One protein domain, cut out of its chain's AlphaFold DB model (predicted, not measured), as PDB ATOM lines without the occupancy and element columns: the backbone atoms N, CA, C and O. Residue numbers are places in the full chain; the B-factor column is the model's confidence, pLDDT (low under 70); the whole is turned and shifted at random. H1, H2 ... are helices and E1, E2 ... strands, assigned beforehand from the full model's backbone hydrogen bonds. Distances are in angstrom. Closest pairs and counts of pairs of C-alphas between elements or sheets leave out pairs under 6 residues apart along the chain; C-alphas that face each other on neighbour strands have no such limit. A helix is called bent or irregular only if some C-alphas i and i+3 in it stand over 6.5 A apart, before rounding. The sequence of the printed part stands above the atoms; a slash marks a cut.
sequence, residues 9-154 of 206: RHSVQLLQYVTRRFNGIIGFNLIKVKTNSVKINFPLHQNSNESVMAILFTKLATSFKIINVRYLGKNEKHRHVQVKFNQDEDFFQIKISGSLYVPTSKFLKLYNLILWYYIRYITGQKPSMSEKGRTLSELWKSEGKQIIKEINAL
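Overview. This is residues 9 to 154 of the 206 residues of an uncharacterized protein of Heimdallarchaeota archaeon (strain LC_2) (UniProt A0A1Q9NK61). A four-stranded antiparallel sheet, built of two hairpins, has helices over one face and its other face bare: H1 lies over the edge strand E1, H2 over E4 and E3, and H3 on the same side. The last helix, H4, is off the sheet and folds back from H3 to pack on H1. The 146 printed residues hold four named helices and four named strands, along the chain H1 E1 E2 H2 E3 E4 H3 H4, and the sheet runs E1 E2 E4 E3. The class is mixed, helices and strands; the whole is compact, with a radius of gyration of the C-alphas of 15.3 A and spans of 45 by 37 by 21 A.

Along the chain. H1, residues 9 to 26, is 25.6 A long and begins at C-alpha 9 (351.290, 218.814, 403.598). E1 is residues 31 to 34 and E2 residues 37 to 43, 19.1 A long. H2, residues 50 to 72, measures 32.0 A from C-alpha 50 (335.859, 216.320, 373.824). E3 is residues 82 to 87 and E4 residues 91 to 97, 18.0 A long. H3, residues 104 to 123, is 29.4 A long and only just irregular: C-alphas 105 and 108 are 7.0 A apart. H4, residues 131 to 153, is 33.3 A long and ends at C-alpha 153 (335.661, 213.690, 414.143).

Arrangement. In the hairpin E1 and E2, N 32 and O 39 are 2.8 A apart, within hydrogen-bond range. Between E2 and E4, antiparallel at 169 degrees, N 40 and O 94 are 2.8 A apart; in the hairpin E3 and E4, N 84 and O 95 are 2.8 A apart. E2, H2 and E3 form a split strand-helix-strand unit, two strands running the same way with E4 between them, and its crossover is right-handed. H1 and H2 lie on the same face and run along the strands, H2 at a height over the sheet of 8.5 A. The closest C-alphas of H1 and E1 are those of Gln 16 and Val 33, 5.7 A. H2 touches H3 with residues 52 to 60 alone, opposite ways at a shallow tilt of 5 degrees; the closest C-alphas are those of Val 52 and Tyr 121, 6.3 A. H1, H3 and H4 form a bundle, helices side by side. With residues 18 to 26 alone H1 touches H4, closest at the C-alphas of Ile 25 and Leu 139, 6.8 A. H3 and H4, a helical hairpin, only just touch, with 3 pairs of C-alphas within 8 A, the closest those of Ile 119 and Gly 133, 5.7 A. H2 and H4 are apart. Every O i to N i+4 pair is within hydrogen-bond range in H1, H2 and H4; in H3 14 of 16 are.

Size, cuts and confidence. The two C-alphas farthest apart, those of Asn 75 and Glu 131, are 47.3 A apart. The printed part has no cut, and no link is long. The mean pLDDT of the printed part is 79.7; 35 residues are under 70, among them residues 68 to 81 and 99 to 105.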
ATOM      1  N   ARG A   9     350.968 220.239 403.447       48.03
ATOM      2  CA  ARG A   9     351.290 218.814 403.598       48.03
ATOM      3  C   ARG A   9     350.079 217.987 404.039       48.03
ATOM      4  O   ARG A   9     349.832 216.927 403.474       48.03
ATOM      5  N   HIS A  10     349.292 218.495 404.980       55.78
ATOM      6  CA  HIS A  10     348.078 217.838 405.456       55.78
ATOM      7  C   HIS A  10     346.904 218.021 404.470       55.78
ATOM      8  O   HIS A  10     346.079 217.123 404.326       55.78
ATOM      9  N   SER A  11     346.863 219.130 403.717       61.03
ATOM     10  CA  SER A  11     345.895 219.357 402.632       61.03
ATOM     11  C   SER A  11     346.072 218.332 401.515       61.03
ATOM     12  O   SER A  11     345.093 217.774 401.028       61.03
ATOM     13  N   VAL A  12     347.321 218.032 401.146       67.00
ATOM     14  CA  VAL A  12     347.648 216.996 400.158       67.00
ATOM     15  C   VAL A  12     347.265 215.610 400.667       67.00
ATOM     16  O   VAL A  12     346.650 214.857 399.919       67.00
ATOM     17  N   GLN A  13     347.583 215.268 401.919       69.56
ATOM     18  CA  GLN A  13     347.226 213.967 402.506       69.56
ATOM     19  C   GLN A  13     345.710 213.759 402.550       69.56
ATOM     20  O   GLN A  13     345.211 212.695 402.183       69.56
ATOM     21  N   LEU A  14     344.966 214.794 402.941       72.12
ATOM     22  CA  LEU A  14     343.512 214.750 402.942       72.12
ATOM     23  C   LEU A  14     342.953 214.653 401.520       72.12
ATOM     24  O   LEU A  14     342.065 213.846 401.256       72.12
ATOM     25  N   LEU A  15     343.502 215.418 400.577       75.69
ATOM     26  CA  LEU A  15     343.113 215.342 399.173       75.69
ATOM     27  C   LEU A  15     343.386 213.943 398.592       75.69
ATOM     28  O   LEU A  15     342.521 213.408 397.906       75.69
ATOM     29  N   GLN A  16     344.528 213.325 398.916       80.50
ATOM     30  CA  GLN A  16     344.863 211.941 398.560       80.50
ATOM     31  C   GLN A  16     343.902 210.930 399.192       80.50
ATOM     32  O   GLN A  16     343.500 209.974 398.530       80.50
ATOM     33  N   TYR A  17     343.516 211.121 400.454       81.62
ATOM     34  CA  TYR A  17     342.517 210.282 401.116       81.62
ATOM     35  C   TYR A  17     341.176 210.322 400.376       81.62
ATOM     36  O   TYR A  17     340.680 209.279 399.950       81.62
ATOM     37  N   VAL A  18     340.646 211.523 400.127       83.44
ATOM     38  CA  VAL A  18     339.384 211.715 399.397       83.44
ATOM     39  C   VAL A  18     339.485 211.169 397.967       83.44
ATOM     40  O   VAL A  18     338.558 210.509 397.507       83.44
ATOM     41  N   THR A  19     340.624 211.360 397.284       87.62
ATOM     42  CA  THR A  19     340.884 210.777 395.953       87.62
ATOM     43  C   THR A  19     340.769 209.260 395.963       87.62
ATOM     44  O   THR A  19     340.157 208.701 395.061       87.62
ATOM     45  N   ARG A  20     341.349 208.580 396.960       83.25
ATOM     46  CA  ARG A  20     341.304 207.112 397.034       83.25
ATOM     47  C   ARG A  20     339.873 206.604 397.159       83.25
ATOM     48  O   ARG A  20     339.497 205.701 396.420       83.25
ATOM     49  N   ARG A  21     339.070 207.214 398.037       85.56
ATOM     50  CA  ARG A  21     337.648 206.858 398.205       85.56
ATOM     51  C   ARG A  21     336.860 207.114 396.916       85.56
ATOM     52  O   ARG A  21     336.103 206.257 396.474       85.56
ATOM     53  N   PHE A  22     337.106 208.254 396.267       91.00
ATOM     54  CA  PHE A  22     336.476 208.605 394.994       91.00
ATOM     55  C   PHE A  22     336.813 207.621 393.864       91.00
ATOM     56  O   PHE A  22     335.910 207.097 393.220       91.00
ATOM     57  N   ASN A  23     338.099 207.333 393.647       88.50
ATOM     58  CA  ASN A  23     338.536 206.366 392.637       88.50
ATOM     59  C   ASN A  23     338.000 204.956 392.934       88.50
ATOM     60  O   ASN A  23     337.677 204.229 392.001       88.50
ATOM     61  N   GLY A  24     337.865 204.590 394.215       88.06
ATOM     62  CA  GLY A  24     337.252 203.328 394.635       88.06
ATOM     63  C   GLY A  24     335.804 203.181 394.159       88.06
ATOM     64  O   GLY A  24     335.455 202.144 393.613       88.06
ATOM     65  N   ILE A  25     334.985 204.234 394.279       91.50
ATOM     66  CA  ILE A  25     333.597 204.240 393.767       91.50
ATOM     67  C   ILE A  25     333.552 204.155 392.249       91.50
ATOM     68  O   ILE A  25     332.695 203.500 391.666       91.50
ATOM     69  N   ILE A  26     334.466 204.868 391.611       89.38
ATOM     70  CA  ILE A  26     334.552 204.949 390.163       89.38
ATOM     71  C   ILE A  26     335.057 203.627 389.551       89.38
ATOM     72  O   ILE A  26     334.758 203.334 388.394       89.38
ATOM     73  N   GLY A  27     335.797 202.821 390.318       86.44
ATOM     74  CA  GLY A  27     336.371 201.548 389.878       86.44
ATOM     75  C   GLY A  27     337.645 201.691 389.038       86.44
ATOM     76  O   GLY A  27     338.163 200.693 388.546       86.44
ATOM     77  N   PHE A  28     338.176 202.907 388.870       85.06
ATOM     78  CA  PHE A  28     339.459 203.153 388.205       85.06
ATOM     79  C   PHE A  28     340.147 204.422 388.729       85.06
ATOM     80  O   PHE A  28     339.537 205.288 389.363       85.06
ATOM     81  N   ASN A  29     341.445 204.550 388.443       87.94
ATOM     82  CA  ASN A  29     342.277 205.672 388.883       87.94
ATOM     83  C   ASN A  29     342.064 206.942 388.041       87.94
ATOM     84  O   ASN A  29     342.969 207.391 387.337       87.94
ATOM     85  N   LEU A  30     340.876 207.542 388.152       91.06
ATOM     86  CA  LEU A  30     340.512 208.787 387.468       91.06
ATOM     87  C   LEU A  30     341.365 209.970 387.935       91.06
ATOM     88  O   LEU A  30     341.835 210.763 387.124       91.06
ATOM     89  N   ILE A  31     341.581 210.100 389.246       92.50
ATOM     90  CA  ILE A  31     342.319 211.222 389.837       92.50
ATOM     91  C   ILE A  31     343.610 210.712 390.480       92.50
ATOM     92  O   ILE A  31     343.611 209.739 391.229       92.50
ATOM     93  N   LYS A  32     344.730 211.397 390.238       89.19
ATOM     94  CA  LYS A  32     346.027 211.121 390.868       89.19
ATOM     95  C   LYS A  32     346.573 212.379 391.524       89.19
ATOM     96  O   LYS A  32     346.789 213.388 390.858       89.19
ATOM     97  N   VAL A  33     346.856 212.301 392.820       82.06
ATOM     98  CA  VAL A  33     347.335 213.438 393.619       82.06
ATOM     99  C   VAL A  33     348.768 213.198 394.073       82.06
ATOM    100  O   VAL A  33     349.072 212.221 394.759       82.06
ATOM    101  N   LYS A  34     349.651 214.119 393.700       78.81
ATOM    102  CA  LYS A  34     351.030 214.242 394.180       78.81
ATOM    103  C   LYS A  34     351.172 215.541 394.973       78.81
ATOM    104  O   LYS A  34     350.333 216.429 394.852       78.81
ATOM    105  N   THR A  35     352.279 215.674 395.703       68.62
ATOM    106  CA  THR A  35     352.589 216.813 396.585       68.62
ATOM    107  C   THR A  35     352.255 218.180 395.985       68.62
ATOM    108  O   THR A  35     351.623 218.987 396.650       68.62
ATOM    109  N   ASN A  36     352.598 218.412 394.713       70.25
ATOM    110  CA  ASN A  36     352.402 219.708 394.049       70.25
ATOM    111  C   ASN A  36     351.552 219.614 392.771       70.25
ATOM    112  O   ASN A  36     351.599 220.512 391.928       70.25
ATOM    113  N   SER A  37     350.829 218.506 392.563       81.62
ATOM    114  CA  SER A  37     350.007 218.356 391.358       81.62
ATOM    115  C   SER A  37     348.859 217.363 391.501       81.62
ATOM    116  O   SER A  37     349.060 216.261 392.009       81.62
ATOM    117  N   VAL A  38     347.709 217.694 390.925       87.12
ATOM    118  CA  VAL A  38     346.599 216.771 390.665       87.12
ATOM    119  C   VAL A  38     346.539 216.494 389.169       87.12
ATOM    120  O   VAL A  38     346.626 217.415 388.361       87.12
ATOM    121  N   LYS A  39     346.386 215.232 388.790       90.12
ATOM    122  CA  LYS A  39     346.079 214.815 387.422       90.12
ATOM    123  C   LYS A  39     344.705 214.168 387.407       90.12
ATOM    124  O   LYS A  39     344.416 213.370 388.293       90.12
ATOM    125  N   ILE A  40     343.890 214.504 386.420       92.19
ATOM    126  CA  ILE A  40     342.597 213.872 386.174       92.19
ATOM    127  C   ILE A  40     342.667 213.282 384.770       92.19
ATOM    128  O   ILE A  40     342.839 214.039 383.818       92.19
ATOM    129  N   ASN A  41     342.592 211.958 384.666       90.56
ATOM    130  CA  ASN A  41     342.805 211.206 383.434       90.56
ATOM    131  C   ASN A  41     341.504 210.535 383.000       90.56
ATOM    132  O   ASN A  41     341.032 209.611 383.660       90.56
ATOM    133  N   PHE A  42     340.955 210.979 381.880       87.69
ATOM    134  CA  PHE A  42     339.793 210.369 381.253       87.69
ATOM    135  C   PHE A  42     340.285 209.481 380.111       87.69
ATOM    136  O   PHE A  42     340.929 210.013 379.206       87.69
ATOM    137  N   PRO A  43     340.050 208.159 380.161       85.31
ATOM    138  CA  PRO A  43     340.456 207.260 379.087       85.31
ATOM    139  C   PRO A  43     339.729 207.629 377.801       85.31
ATOM    140  O   PRO A  43     338.525 207.887 377.842       85.31
ATOM    141  N   LEU A  44     340.448 207.646 376.682       79.81
ATOM    142  CA  LEU A  44     339.837 207.830 375.373       79.81
ATOM    143  C   LEU A  44     338.869 206.670 375.089       79.81
ATOM    144  O   LEU A  44     339.180 205.495 375.275       79.81
ATOM    145  N   HIS A  45     337.655 207.013 374.669       68.88
ATOM    146  CA  HIS A  45     336.612 206.070 374.272       68.88
ATOM    147  C   HIS A  45     336.185 206.398 372.843       68.88
ATOM    148  O   HIS A  45     336.217 207.561 372.462       68.88
ATOM    149  N   GLN A  46     335.715 205.416 372.067       59.16
ATOM    150  CA  GLN A  46     335.258 205.649 370.684       59.16
ATOM    151  C   GLN A  46     334.179 206.750 370.574       59.16
ATOM    152  O   GLN A  46     334.098 207.427 369.558       59.16
ATOM    153  N   ASN A  47     333.416 206.985 371.649       60.06
ATOM    154  CA  ASN A  47     332.404 208.043 371.754       60.06
ATOM    155  C   ASN A  47     332.838 209.209 372.666       60.06
ATOM    156  O   ASN A  47     331.995 209.875 373.275       60.06
ATOM    157  N   SER A  48     334.143 209.426 372.847       63.62
ATOM    158  CA  SER A  48     334.656 210.430 373.776       63.62
ATOM    159  C   SER A  48     334.192 211.830 373.398       63.62
ATOM    160  O   SER A  48     334.498 212.340 372.324       63.62
ATOM    161  N   ASN A  49     333.475 212.480 374.312       71.62
ATOM    162  CA  ASN A  49     332.949 213.813 374.075       71.62
ATOM    163  C   ASN A  49     333.966 214.879 374.513       71.62
ATOM    164  O   ASN A  49     333.970 215.321 375.667       71.62
ATOM    165  N   GLU A  50     334.822 215.304 373.582       75.62
ATOM    166  CA  GLU A  50     335.859 216.320 373.824       75.62
ATOM    167  C   GLU A  50     335.274 217.631 374.373       75.62
ATOM    168  O   GLU A  50     335.845 218.263 375.266       75.62
ATOM    169  N   SER A  51     334.071 218.009 373.923       83.75
ATOM    170  CA  SER A  51     333.399 219.229 374.383       83.75
ATOM    171  C   SER A  51     333.061 219.184 375.880       83.75
ATOM    172  O   SER A  51     333.199 220.184 376.587       83.75
ATOM    173  N   VAL A  52     332.697 218.008 376.411       86.62
ATOM    174  CA  VAL A  52     332.440 217.809 377.849       86.62
ATOM    175  C   VAL A  52     333.726 218.044 378.646       86.62
ATOM    176  O   VAL A  52     333.688 218.690 379.699       86.62
ATOM    177  N   MET A  53     334.867 217.602 378.115       85.12
ATOM    178  CA  MET A  53     336.182 217.777 378.730       85.12
ATOM    179  C   MET A  53     336.653 219.231 378.729       85.12
ATOM    180  O   MET A  53     337.107 219.723 379.767       85.12
ATOM    181  N   ALA A  54     336.466 219.956 377.624       84.38
ATOM    182  CA  ALA A  54     336.780 221.383 377.541       84.38
ATOM    183  C   ALA A  54     335.967 222.218 378.552       84.38
ATOM    184  O   ALA A  54     336.493 223.118 379.224       84.38
ATOM    185  N   ILE A  55     334.684 221.886 378.738       89.00
ATOM    186  CA  ILE A  55     333.833 222.553 379.733       89.00
ATOM    187  C   ILE A  55     334.300 222.224 381.159       89.00
ATOM    188  O   ILE A  55     334.370 223.128 382.003       89.00
ATOM    189  N   LEU A  56     334.636 220.961 381.450       90.94
ATOM    190  CA  LEU A  56     335.182 220.574 382.754       90.94
ATOM    191  C   LEU A  56     336.472 221.345 383.057       90.94
ATOM    192  O   LEU A  56     336.595 221.915 384.144       90.94
ATOM    193  N   PHE A  57     337.397 221.410 382.095       88.69
ATOM    194  CA  PHE A  57     338.635 222.181 382.208       88.69
ATOM    195  C   PHE A  57     338.350 223.635 382.596       88.69
ATOM    196  O   PHE A  57     338.884 224.126 383.593       88.69
ATOM    197  N   THR A  58     337.434 224.293 381.884       87.62
ATOM    198  CA  THR A  58     337.077 225.701 382.115       87.62
ATOM    199  C   THR A  58     336.497 225.919 383.517       87.62
ATOM    200  O   THR A  58     336.875 226.855 384.234       87.62
ATOM    201  N   LYS A  59     335.604 225.025 383.962       90.44
ATOM    202  CA  LYS A  59     334.995 225.097 385.301       90.44
ATOM    203  C   LYS A  59     336.003 224.836 386.416       90.44
ATOM    204  O   LYS A  59     335.949 225.515 387.445       90.44
ATOM    205  N   LEU A  60     336.926 223.893 386.225       87.81
ATOM    206  CA  LEU A  60     337.998 223.632 387.184       87.81
ATOM    207  C   LEU A  60     338.967 224.814 387.254       87.81
ATOM    208  O   LEU A  60     339.207 225.312 388.351       87.81
ATOM    209  N   ALA A  61     339.445 225.326 386.117       85.06
ATOM    210  CA  ALA A  61     340.325 226.495 386.061       85.06
ATOM    211  C   ALA A  61     339.723 227.695 386.808       85.06
ATOM    212  O   ALA A  61     340.376 228.303 387.660       85.06
ATOM    213  N   THR A  62     338.437 227.968 386.577       85.94
ATOM    214  CA  THR A  62     337.704 229.036 387.271       85.94
ATOM    215  C   THR A  62     337.594 228.773 388.774       85.94
ATOM    216  O   THR A  62     337.861 229.661 389.585       85.94
ATOM    217  N   SER A  63     337.243 227.547 389.171       83.38
ATOM    218  CA  SER A  63     337.085 227.177 390.584       83.38
ATOM    219  C   SER A  63     338.396 227.301 391.360       83.38
ATOM    220  O   SER A  63     338.411 227.881 392.446       83.38
ATOM    221  N   PHE A  64     339.504 226.815 390.796       77.38
ATOM    222  CA  PHE A  64     340.829 226.935 391.404       77.38
ATOM    223  C   PHE A  64     341.314 228.386 391.449       77.38
ATOM    224  O   PHE A  64     341.873 228.798 392.464       77.38
ATOM    225  N   LYS A  65     341.031 229.197 390.420       76.31
ATOM    226  CA  LYS A  65     341.310 230.642 390.444       76.31
ATOM    227  C   LYS A  65     340.581 231.334 391.600       76.31
ATOM    228  O   LYS A  65     341.210 232.074 392.351       76.31
ATOM    229  N   ILE A  66     339.286 231.063 391.784       76.25
ATOM    230  CA  ILE A  66     338.485 231.639 392.880       76.25
ATOM    231  C   ILE A  66     339.017 231.197 394.244       76.25
ATOM    232  O   ILE A  66     339.136 232.021 395.149       76.25
ATOM    233  N   ILE A  67     339.336 229.909 394.402       71.38
ATOM    234  CA  ILE A  67     339.895 229.378 395.650       71.38
ATOM    235  C   ILE A  67     341.224 230.074 395.965       71.38
ATOM    236  O   ILE A  67     341.382 230.600 397.062       71.38
ATOM    237  N   ASN A  68     342.137 230.181 395.000       67.50
ATOM    238  CA  ASN A  68     343.407 230.870 395.220       67.50
ATOM    239  C   ASN A  68     343.218 232.327 395.632       67.50
ATOM    240  O   ASN A  68     343.757 232.743 396.649       67.50
ATOM    241  N   VAL A  69     342.420 233.096 394.885       67.00
ATOM    242  CA  VAL A  69     342.197 234.519 395.190       67.00
ATOM    243  C   VAL A  69     341.606 234.693 396.590       67.00
ATOM    244  O   VAL A  69     342.010 235.591 397.323       67.00
ATOM    245  N   ARG A  70     340.660 233.829 396.970       68.00
ATOM    246  CA  ARG A  70     339.938 233.937 398.242       68.00
ATOM    247  C   ARG A  70     340.752 233.481 399.452       68.00
ATOM    248  O   ARG A  70     340.530 234.013 400.532       68.00
ATOM    249  N   TYR A  71     341.624 232.487 399.293       61.38
ATOM    250  CA  TYR A  71     342.276 231.818 400.423       61.38
ATOM    251  C   TYR A  71     343.801 231.999 400.478       61.38
ATOM    252  O   TYR A  71     344.374 231.730 401.526       61.38
ATOM    253  N   LEU A  72     344.447 232.466 399.402       57.56
ATOM    254  CA  LEU A  72     345.899 232.725 399.346       57.56
ATOM    255  C   LEU A  72     346.254 234.216 399.229       57.56
ATOM    256  O   LEU A  72     347.419 234.586 399.327       57.56
ATOM    257  N   GLY A  73     345.253 235.089 399.076       51.78
ATOM    258  CA  GLY A  73     345.442 236.539 399.030       51.78
ATOM    259  C   GLY A  73     346.147 237.047 397.763       51.78
ATOM    260  O   GLY A  73     346.651 236.289 396.937       51.78
ATOM    261  N   LYS A  74     346.159 238.375 397.579       44.53
ATOM    262  CA  LYS A  74     346.775 239.050 396.414       44.53
ATOM    263  C   LYS A  74     348.308 239.174 396.503       44.53
ATOM    264  O   LYS A  74     348.941 239.469 395.492       44.53
ATOM    265  N   ASN A  75     348.890 238.971 397.689       41.16
ATOM    266  CA  ASN A  75     350.298 239.283 397.973       41.16
ATOM    267  C   ASN A  75     351.274 238.133 397.670       41.16
ATOM    268  O   ASN A  75     352.467 238.381 397.541       41.16
ATOM    269  N   GLU A  76     350.800 236.902 397.455       45.50
ATOM    270  CA  GLU A  76     351.642 235.795 396.977       45.50
ATOM    271  C   GLU A  76     351.656 235.738 395.440       45.50
ATOM    272  O   GLU A  76     351.176 234.791 394.814       45.50
ATOM    273  N   LYS A  77     352.214 236.772 394.800       39.69
ATOM    274  CA  LYS A  77     352.237 236.958 393.334       39.69
ATOM    275  C   LYS A  77     352.953 235.854 392.524       39.69
ATOM    276  O   LYS A  77     353.014 235.958 391.305       39.69
ATOM    277  N   HIS A  78     353.492 234.801 393.148       43.34
ATOM    278  CA  HIS A  78     354.355 233.813 392.473       43.34
ATOM    279  C   HIS A  78     353.997 232.334 392.721       43.34
ATOM    280  O   HIS A  78     354.710 231.449 392.251       43.34
ATOM    281  N   ARG A  79     352.884 232.019 393.400       52.31
ATOM    282  CA  ARG A  79     352.435 230.629 393.648       52.31
ATOM    283  C   ARG A  79     351.056 230.348 393.049       52.31
ATOM    284  O   ARG A  79     350.127 229.930 393.731       52.31
ATOM    285  N   HIS A  80     350.899 230.597 391.753       62.66
ATOM    286  CA  HIS A  80     349.622 230.371 391.077       62.66
ATOM    287  C   HIS A  80     349.370 228.880 390.826       62.66
ATOM    288  O   HIS A  80     350.231 228.180 390.291       62.66
ATOM    289  N   VAL A  81     348.168 228.395 391.167       68.31
ATOM    290  CA  VAL A  81     347.699 227.107 390.637       68.31
ATOM    291  C   VAL A  81     347.534 227.261 389.133       68.31
ATOM    292  O   VAL A  81     346.752 228.088 388.668       68.31
ATOM    293  N   GLN A  82     348.265 226.452 388.383       77.69
ATOM    294  CA  GLN A  82     348.125 226.339 386.942       77.69
ATOM    295  C   GLN A  82     347.231 225.148 386.633       77.69
ATOM    296  O   GLN A  82     347.486 224.045 387.116       77.69
ATOM    297  N   VAL A  83     346.212 225.357 385.807       81.00
ATOM    298  CA  VAL A  83     345.396 224.276 385.254       81.00
ATOM    299  C   VAL A  83     345.734 224.181 383.774       81.00
ATOM    300  O   VAL A  83     345.588 225.157 383.047       81.00
ATOM    301  N   LYS A  84     346.233 223.024 383.348       86.56
ATOM    302  CA  LYS A  84     346.578 222.712 381.960       86.56
ATOM    303  C   LYS A  84     345.698 221.573 381.469       86.56
ATOM    304  O   LYS A  84     345.375 220.669 382.244       86.56
ATOM    305  N   PHE A  85     345.326 221.634 380.202       86.44
ATOM    306  CA  PHE A  85     344.644 220.561 379.498       86.44
ATOM    307  C   PHE A  85     345.613 219.976 378.481       86.44
ATOM    308  O   PHE A  85     346.183 220.720 377.688       86.44
ATOM    309  N   ASN A  86     345.813 218.667 378.555       85.81
ATOM    310  CA  ASN A  86     346.649 217.906 377.647       85.81
ATOM    311  C   ASN A  86     345.815 216.742 377.108       85.81
ATOM    312  O   ASN A  86     345.023 216.156 377.845       85.81
ATOM    313  N   GLN A  87     346.045 216.380 375.858       81.75
ATOM    314  CA  GLN A  87     345.549 215.149 375.259       81.75
ATOM    315  C   GLN A  87     346.766 214.320 374.868       81.75
ATOM    316  O   GLN A  87     347.747 214.872 374.371       81.75
ATOM    317  N   ASP A  88     346.714 213.034 375.178       78.69
ATOM    318  CA  ASP A  88     347.710 212.035 374.798       78.69
ATOM    319  C   ASP A  88     346.989 210.882 374.082       78.69
ATOM    320  O   ASP A  88     345.755 210.868 374.066       78.69
ATOM    321  N   GLU A  89     347.724 209.920 373.527       75.50
ATOM    322  CA  GLU A  89     347.160 208.814 372.726       75.50
ATOM    323  C   GLU A  89     346.125 207.970 373.488       75.50
ATOM    324  O   GLU A  89     345.181 207.459 372.891       75.50
ATOM    325  N   ASP A  90     346.249 207.899 374.817       83.06
ATOM    326  CA  ASP A  90     345.392 207.072 375.673       83.06
ATOM    327  C   ASP A  90     344.372 207.872 376.510       83.06
ATOM    328  O   ASP A  90     343.388 207.315 377.014       83.06
ATOM    329  N   PHE A  91     344.590 209.180 376.718       85.81
ATOM    330  CA  PHE A  91     343.827 209.955 377.705       85.81
ATOM    331  C   PHE A  91     343.605 211.425 377.336       85.81
ATOM    332  O   PHE A  91     344.518 212.135 376.915       85.81
ATOM    333  N   PHE A  92     342.441 211.951 377.731       87.00
ATOM    334  CA  PHE A  92     342.296 213.371 378.054       87.00
ATOM    335  C   PHE A  92     342.762 213.631 379.488       87.00
ATOM    336  O   PHE A  92     342.213 213.086 380.451       87.00
ATOM    337  N   GLN A  93     343.752 214.503 379.656       90.06
ATOM    338  CA  GLN A  93     344.356 214.827 380.943       90.06
ATOM    339  C   GLN A  93     344.140 216.293 381.328       90.06
ATOM    340  O   GLN A  93     344.586 217.219 380.657       90.06
ATOM    341  N   ILE A  94     343.556 216.520 382.505       88.81
ATOM    342  CA  ILE A  94     343.581 217.829 383.171       88.81
ATOM    343  C   ILE A  94     344.645 217.780 384.266       88.81
ATOM    344  O   ILE A  94     344.537 217.008 385.223       88.81
ATOM    345  N   LYS A  95     345.681 218.612 384.146       89.19
ATOM    346  CA  LYS A  95     346.765 218.729 385.124       89.19
ATOM    347  C   LYS A  95     346.648 220.041 385.886       89.19
ATOM    348  O   LYS A  95     346.780 221.120 385.320       89.19
ATOM    349  N   ILE A  96     346.487 219.941 387.194       85.19
ATOM    350  CA  ILE A  96     346.483 221.064 388.128       85.19
ATOM    351  C   ILE A  96     347.826 221.037 388.859       85.19
ATOM    352  O   ILE A  96     348.165 220.025 389.464       85.19
ATOM    353  N   SER A  97     348.625 222.098 388.782       80.44
ATOM    354  CA  SER A  97     349.967 222.177 389.385       80.44
ATOM    355  C   SER A  97     350.114 223.427 390.243       80.44
ATOM    356  O   SER A  97     349.474 224.435 389.962       80.44
ATOM    357  N   GLY A  98     350.982 223.375 391.250       71.00
ATOM    358  CA  GLY A  98     351.278 224.502 392.137       71.00
ATOM    359  C   GLY A  98     350.790 224.260 393.561       71.00
ATOM    360  O   GLY A  98     350.645 223.119 393.997       71.00
ATOM    361  N   SER A  99     350.550 225.344 394.292       66.50
ATOM    362  CA  SER A  99     350.105 225.306 395.683       66.50
ATOM    363  C   SER A  99     348.655 224.822 395.799       66.50
ATOM    364  O   SER A  99     347.715 225.599 395.649       66.50
ATOM    365  N   LEU A 100     348.463 223.526 396.059       63.44
ATOM    366  CA  LEU A 100     347.148 222.879 396.153       63.44
ATOM    367  C   LEU A 100     346.452 223.171 397.492       63.44
ATOM    368  O   LEU A 100     346.223 222.273 398.303       63.44
ATOM    369  N   TYR A 101     346.097 224.432 397.722       65.38
ATOM    370  CA  TYR A 101     345.266 224.820 398.857       65.38
ATOM    371  C   TYR A 101     343.802 224.764 398.458       65.38
ATOM    372  O   TYR A 101     343.280 225.658 397.796       65.38
ATOM    373  N   VAL A 102     343.119 223.704 398.870       63.84
ATOM    374  CA  VAL A 102     341.676 223.579 398.682       63.84
ATOM    375  C   VAL A 102     341.052 223.390 400.059       63.84
ATOM    376  O   VAL A 102     341.355 222.405 400.730       63.84
ATOM    377  N   PRO A 103     340.181 224.312 400.503       64.06
ATOM    378  CA  PRO A 103     339.481 224.148 401.766       64.06
ATOM    379  C   PRO A 103     338.682 222.848 401.774       64.06
ATOM    380  O   PRO A 103     338.069 222.478 400.767       64.06
ATOM    381  N   THR A 104     338.597 222.200 402.934       61.97
ATOM    382  CA  THR A 104     337.876 220.926 403.076       61.97
ATOM    383  C   THR A 104     336.418 221.009 402.622       61.97
ATOM    384  O   THR A 104     335.913 220.117 401.943       61.97
ATOM    385  N   SER A 105     335.777 222.155 402.870       64.50
ATOM    386  CA  SER A 105     334.415 222.480 402.428       64.50
ATOM    387  C   SER A 105     334.235 222.573 400.904       64.50
ATOM    388  O   SER A 105     333.103 222.637 400.411       64.50
ATOM    389  N   LYS A 106     335.331 222.617 400.139       74.19
ATOM    390  CA  LYS A 106     335.344 222.722 398.675       74.19
ATOM    391  C   LYS A 106     335.751 221.426 397.985       74.19
ATOM    392  O   LYS A 106     335.366 221.268 396.828       74.19
ATOM    393  N   PHE A 107     336.426 220.489 398.664       75.75
ATOM    394  CA  PHE A 107     336.829 219.214 398.056       75.75
ATOM    395  C   PHE A 107     335.640 218.493 397.439       75.75
ATOM    396  O   PHE A 107     335.606 218.309 396.227       75.75
ATOM    397  N   LEU A 108     334.617 218.173 398.233       81.25
ATOM    398  CA  LEU A 108     333.467 217.417 397.733       81.25
ATOM    399  C   LEU A 108     332.752 218.120 396.577       81.25
ATOM    400  O   LEU A 108     332.260 217.451 395.677       81.25
ATOM    401  N   LYS A 109     332.749 219.459 396.539       86.69
ATOM    402  CA  LYS A 109     332.188 220.210 395.406       86.69
ATOM    403  C   LYS A 109     332.998 220.007 394.125       86.69
ATOM    404  O   LYS A 109     332.400 219.843 393.066       86.69
ATOM    405  N   LEU A 110     334.329 219.995 394.215       88.12
ATOM    406  CA  LEU A 110     335.200 219.711 393.071       88.12
ATOM    407  C   LEU A 110     335.048 218.262 392.597       88.12
ATOM    408  O   LEU A 110     334.907 218.037 391.402       88.12
ATOM    409  N   TYR A 111     334.999 217.288 393.509       91.62
ATOM    410  CA  TYR A 111     334.767 215.887 393.138       91.62
ATOM    411  C   TYR A 111     333.363 215.653 392.569       91.62
ATOM    412  O   TYR A 111     333.236 214.937 391.587       91.62
ATOM    413  N   ASN A 112     332.322 216.309 393.100       92.19
ATOM    414  CA  ASN A 112     330.973 216.279 392.519       92.19
ATOM    415  C   ASN A 112     330.975 216.794 391.079       92.19
ATOM    416  O   ASN A 112     330.324 216.218 390.212       92.19
ATOM    417  N   LEU A 113     331.706 217.884 390.826       93.06
ATOM    418  CA  LEU A 113     331.870 218.419 389.483       93.06
ATOM    419  C   LEU A 113     332.566 217.391 388.583       93.06
ATOM    420  O   LEU A 113     332.043 217.069 387.523       93.06
ATOM    421  N   ILE A 114     333.700 216.835 389.017       93.69
ATOM    422  CA  ILE A 114     334.441 215.831 388.241       93.69
ATOM    423  C   ILE A 114     333.566 214.605 387.954       93.69
ATOM    424  O   ILE A 114     333.504 214.173 386.809       93.69
ATOM    425  N   LEU A 115     332.831 214.098 388.949       93.88
ATOM    426  CA  LEU A 115     331.899 212.977 388.802       93.88
ATOM    427  C   LEU A 115     330.819 213.264 387.765       93.88
ATOM    428  O   LEU A 115     330.550 212.436 386.900       93.88
ATOM    429  N   TRP A 116     330.202 214.443 387.841       93.50
ATOM    430  CA  TRP A 116     329.131 214.825 386.929       93.50
ATOM    431  C   TRP A 116     329.613 214.837 385.479       93.50
ATOM    432  O   TRP A 116     328.943 214.303 384.594       93.50
ATOM    433  N   TYR A 117     330.794 215.412 385.241       92.75
ATOM    434  CA  TYR A 117     331.398 215.456 383.911       92.75
ATOM    435  C   TYR A 117     331.910 214.088 383.463       92.75
ATOM    436  O   TYR A 117     331.763 213.764 382.293       92.75
ATOM    437  N   TYR A 118     332.413 213.258 384.375       90.81
ATOM    438  CA  TYR A 118     332.786 211.876 384.082       90.81
ATOM    439  C   TYR A 118     331.604 211.028 383.633       90.81
ATOM    440  O   TYR A 118     331.690 210.359 382.608       90.81
ATOM    441  N   ILE A 119     330.472 211.109 384.329       90.88
ATOM    442  CA  ILE A 119     329.267 210.383 383.926       90.88
ATOM    443  C   ILE A 119     328.821 210.840 382.537       90.88
ATOM    444  O   ILE A 119     328.617 210.002 381.668       90.88
ATOM    445  N   ARG A 120     328.748 212.155 382.287       90.12
ATOM    446  CA  ARG A 120     328.408 212.666 380.948       90.12
ATOM    447  C   ARG A 120     329.402 212.245 379.879       90.12
ATOM    448  O   ARG A 120     328.991 212.028 378.747       90.12
ATOM    449  N   TYR A 121     330.681 212.170 380.226       88.38
ATOM    450  CA  TYR A 121     331.731 211.754 379.311       88.38
ATOM    451  C   TYR A 121     331.536 210.302 378.861       88.38
ATOM    452  O   TYR A 121     331.635 210.033 377.671       88.38
ATOM    453  N   ILE A 122     331.194 209.391 379.781       85.44
ATOM    454  CA  ILE A 122     331.021 207.968 379.447       85.44
ATOM    455  C   ILE A 122     329.616 207.608 378.938       85.44
ATOM    456  O   ILE A 122     329.483 206.637 378.205       85.44
ATOM    457  N   THR A 123     328.561 208.326 379.347       86.62
ATOM    458  CA  THR A 123     327.168 207.979 378.993       86.62
ATOM    459  C   THR A 123     326.536 208.918 377.970       86.62
ATOM    460  O   THR A 123     325.457 208.623 377.466       86.62
ATOM    461  N   GLY A 124     327.119 210.096 377.724       86.88
ATOM    462  CA  GLY A 124     326.489 211.185 376.966       86.88
ATOM    463  C   GLY A 124     325.323 211.879 377.693       86.88
ATOM    464  O   GLY A 124     324.862 212.941 377.268       86.88
ATOM    465  N   GLN A 125     324.863 211.345 378.826       89.12
ATOM    466  CA  GLN A 125     323.639 211.759 379.511       89.12
ATOM    467  C   GLN A 125     323.923 212.431 380.855       89.12
ATOM    468  O   GLN A 125     324.923 212.159 381.517       89.12
ATOM    469  N   LYS A 126     323.006 213.299 381.307       88.50
ATOM    470  CA  LYS A 126     323.057 213.847 382.673       88.50
ATOM    471  C   LYS A 126     323.017 212.696 383.698       88.50
ATOM    472  O   LYS A 126     322.277 211.740 383.471       88.50
ATOM    473  N   PRO A 127     323.696 212.808 384.857       88.75
ATOM    474  CA  PRO A 127     323.728 211.734 385.853       88.75
ATOM    475  C   PRO A 127     322.366 211.206 386.296       88.75
ATOM    476  O   PRO A 127     322.228 210.010 386.507       88.75
ATOM    477  N   SER A 128     321.356 212.075 386.382       91.19
ATOM    478  CA  SER A 128     319.988 211.701 386.758       91.19
ATOM    479  C   SER A 128     319.265 210.839 385.721       91.19
ATOM    480  O   SER A 128     318.289 210.187 386.069       91.19
ATOM    481  N   MET A 129     319.713 210.855 384.463       90.75
ATOM    482  CA  MET A 129     319.046 210.187 383.339       90.75
ATOM    483  C   MET A 129     319.607 208.788 383.065       90.75
ATOM    484  O   MET A 129     318.917 207.966 382.480       90.75
ATOM    485  N   SER A 130     320.833 208.501 383.512       89.81
ATOM    486  CA  SER A 130     321.460 207.186 383.349       89.81
ATOM    487  C   SER A 130     321.391 206.389 384.650       89.81
ATOM    488  O   SER A 130     321.738 206.923 385.703       89.81
ATOM    489  N   GLU A 131     321.025 205.107 384.594       92.19
ATOM    490  CA  GLU A 131     321.057 204.206 385.757       92.19
ATOM    491  C   GLU A 131     322.438 204.186 386.423       92.19
ATOM    492  O   GLU A 131     322.560 204.566 387.585       92.19
ATOM    493  N   LYS A 132     323.495 203.920 385.644       88.38
ATOM    494  CA  LYS A 132     324.889 203.968 386.116       88.38
ATOM    495  C   LYS A 132     325.245 205.301 386.787       88.38
ATOM    496  O   LYS A 132     325.915 205.326 387.816       88.38
ATOM    497  N   GLY A 133     324.796 206.420 386.218       90.12
ATOM    498  CA  GLY A 133     325.034 207.749 386.778       90.12
ATOM    499  C   GLY A 133     324.313 207.997 388.100       90.12
ATOM    500  O   GLY A 133     324.897 208.624 388.988       90.12
ATOM    501  N   ARG A 134     323.089 207.478 388.262       94.50
ATOM    502  CA  ARG A 134     322.347 207.522 389.530       94.50
ATOM    503  C   ARG A 134     323.076 206.714 390.598       94.50
ATOM    504  O   ARG A 134     323.414 207.284 391.632       94.50
ATOM    505  N   THR A 135     323.446 205.471 390.295       95.19
ATOM    506  CA  THR A 135     324.187 204.591 391.213       95.19
ATOM    507  C   THR A 135     325.502 205.220 391.677       95.19
ATOM    508  O   THR A 135     325.742 205.341 392.877       95.19
ATOM    509  N   LEU A 136     326.340 205.705 390.751       94.19
ATOM    510  CA  LEU A 136     327.610 206.353 391.107       94.19
ATOM    511  C   LEU A 136     327.402 207.622 391.946       94.19
ATOM    512  O   LEU A 136     328.161 207.885 392.881       94.19
ATOM    513  N   SER A 137     326.366 208.406 391.633       94.44
ATOM    514  CA  SER A 137     326.037 209.622 392.382       94.44
ATOM    515  C   SER A 137     325.565 209.314 393.804       94.44
ATOM    516  O   SER A 137     325.926 210.036 394.732       94.44
ATOM    517  N   GLU A 138     324.783 208.254 393.994       95.19
ATOM    518  CA  GLU A 138     324.308 207.812 395.309       95.19
ATOM    519  C   GLU A 138     325.441 207.263 396.172       95.19
ATOM    520  O   GLU A 138     325.585 207.690 397.323       95.19
ATOM    521  N   LEU A 139     326.299 206.411 395.600       95.75
ATOM    522  CA  LEU A 139     327.497 205.904 396.271       95.75
ATOM    523  C   LEU A 139     328.394 207.056 396.724       95.75
ATOM    524  O   LEU A 139     328.740 207.150 397.902       95.75
ATOM    525  N   TRP A 140     328.694 207.999 395.826       94.31
ATOM    526  CA  TRP A 140     329.509 209.164 396.163       94.31
ATOM    527  C   TRP A 140     328.848 210.089 397.185       94.31
ATOM    528  O   TRP A 140     329.523 210.643 398.052       94.31
ATOM    529  N   LYS A 141     327.523 210.247 397.143       93.00
ATOM    530  CA  LYS A 141     326.788 211.032 398.142       93.00
ATOM    531  C   LYS A 141     326.865 210.393 399.528       93.00
ATOM    532  O   LYS A 141     327.030 211.121 400.507       93.00
ATOM    533  N   SER A 142     326.731 209.070 399.621       92.81
ATOM    534  CA  SER A 142     326.869 208.325 400.879       92.81
ATOM    535  C   SER A 142     328.290 208.447 401.431       92.81
ATOM    536  O   SER A 142     328.501 208.907 402.553       92.81
ATOM    537  N   GLU A 143     329.271 208.170 400.580       90.38
ATOM    538  CA  GLU A 143     330.692 208.249 400.893       90.38
ATOM    539  C   GLU A 143     331.117 209.662 401.314       90.38
ATOM    540  O   GLU A 143     331.785 209.859 402.326       90.38
ATOM    541  N   GLY A 144     330.640 210.689 400.611       87.38
ATOM    542  CA  GLY A 144     330.888 212.086 400.955       87.38
ATOM    543  C   GLY A 144     330.372 212.462 402.348       87.38
ATOM    544  O   GLY A 144     331.030 213.233 403.051       87.38
ATOM    545  N   LYS A 145     329.233 211.904 402.791       89.06
ATOM    546  CA  LYS A 145     328.737 212.098 404.168       89.06
ATOM    547  C   LYS A 145     329.669 211.449 405.188       89.06
ATOM    548  O   LYS A 145     329.955 212.070 406.212       89.06
ATOM    549  N   GLN A 146     330.149 210.238 404.908       84.38
ATOM    550  CA  GLN A 146     331.102 209.541 405.769       84.38
ATOM    551  C   GLN A 146     332.421 210.317 405.879       84.38
ATOM    552  O   GLN A 146     332.858 210.600 406.989       84.38
ATOM    553  N   ILE A 147     332.982 210.769 404.756       81.12
ATOM    554  CA  ILE A 147     334.194 211.598 404.723       81.12
ATOM    555  C   ILE A 147     334.017 212.868 405.565       81.12
ATOM    556  O   ILE A 147     334.899 213.217 406.345       81.12
ATOM    557  N   ILE A 148     332.881 213.568 405.451       78.50
ATOM    558  CA  ILE A 148     332.606 214.749 406.289       78.50
ATOM    559  C   ILE A 148     332.579 214.369 407.770       78.50
ATOM    560  O   ILE A 148     333.152 215.089 408.587       78.50
ATOM    561  N   LYS A 149     331.910 213.267 408.126       76.94
ATOM    562  CA  LYS A 149     331.831 212.787 409.510       76.94
ATOM    563  C   LYS A 149     333.224 212.484 410.062       76.94
ATOM    564  O   LYS A 149     333.541 212.950 411.149       76.94
ATOM    565  N   GLU A 150     334.053 211.777 409.300       72.88
ATOM    566  CA  GLU A 150     335.434 211.440 409.661       72.88
ATOM    567  C   GLU A 150     336.294 212.697 409.819       72.88
ATOM    568  O   GLU A 150     336.937 212.860 410.850       72.88
ATOM    569  N   ILE A 151     336.237 213.638 408.869       69.12
ATOM    570  CA  ILE A 151     336.960 214.919 408.956       69.12
ATOM    571  C   ILE A 151     336.524 215.724 410.186       69.12
ATOM    572  O   ILE A 151     337.364 216.325 410.849       69.12
ATOM    573  N   ASN A 152     335.228 215.750 410.499       66.19
ATOM    574  CA  ASN A 152     334.702 216.473 411.658       66.19
ATOM    575  C   ASN A 152     335.044 215.797 412.994       66.19
ATOM    576  O   ASN A 152     335.061 216.481 414.017       66.19
ATOM    577  N   ALA A 153     335.263 214.480 412.982       62.59
ATOM    578  CA  ALA A 153     335.661 213.690 414.143       62.59
ATOM    579  C   ALA A 153     337.171 213.751 414.411       62.59
ATOM    580  O   ALA A 153     337.598 213.429 415.519       62.59
ATOM    581  N   LEU A 154     337.978 214.179 413.430       58.22
ATOM    582  CA  LEU A 154     339.384 214.478 413.680       58.22
ATOM    583  C   LEU A 154     339.465 215.527 414.798       58.22
ATOM    584  O   LEU A 154     338.728 216.522 414.750       58.22
TER     585      LEU A 154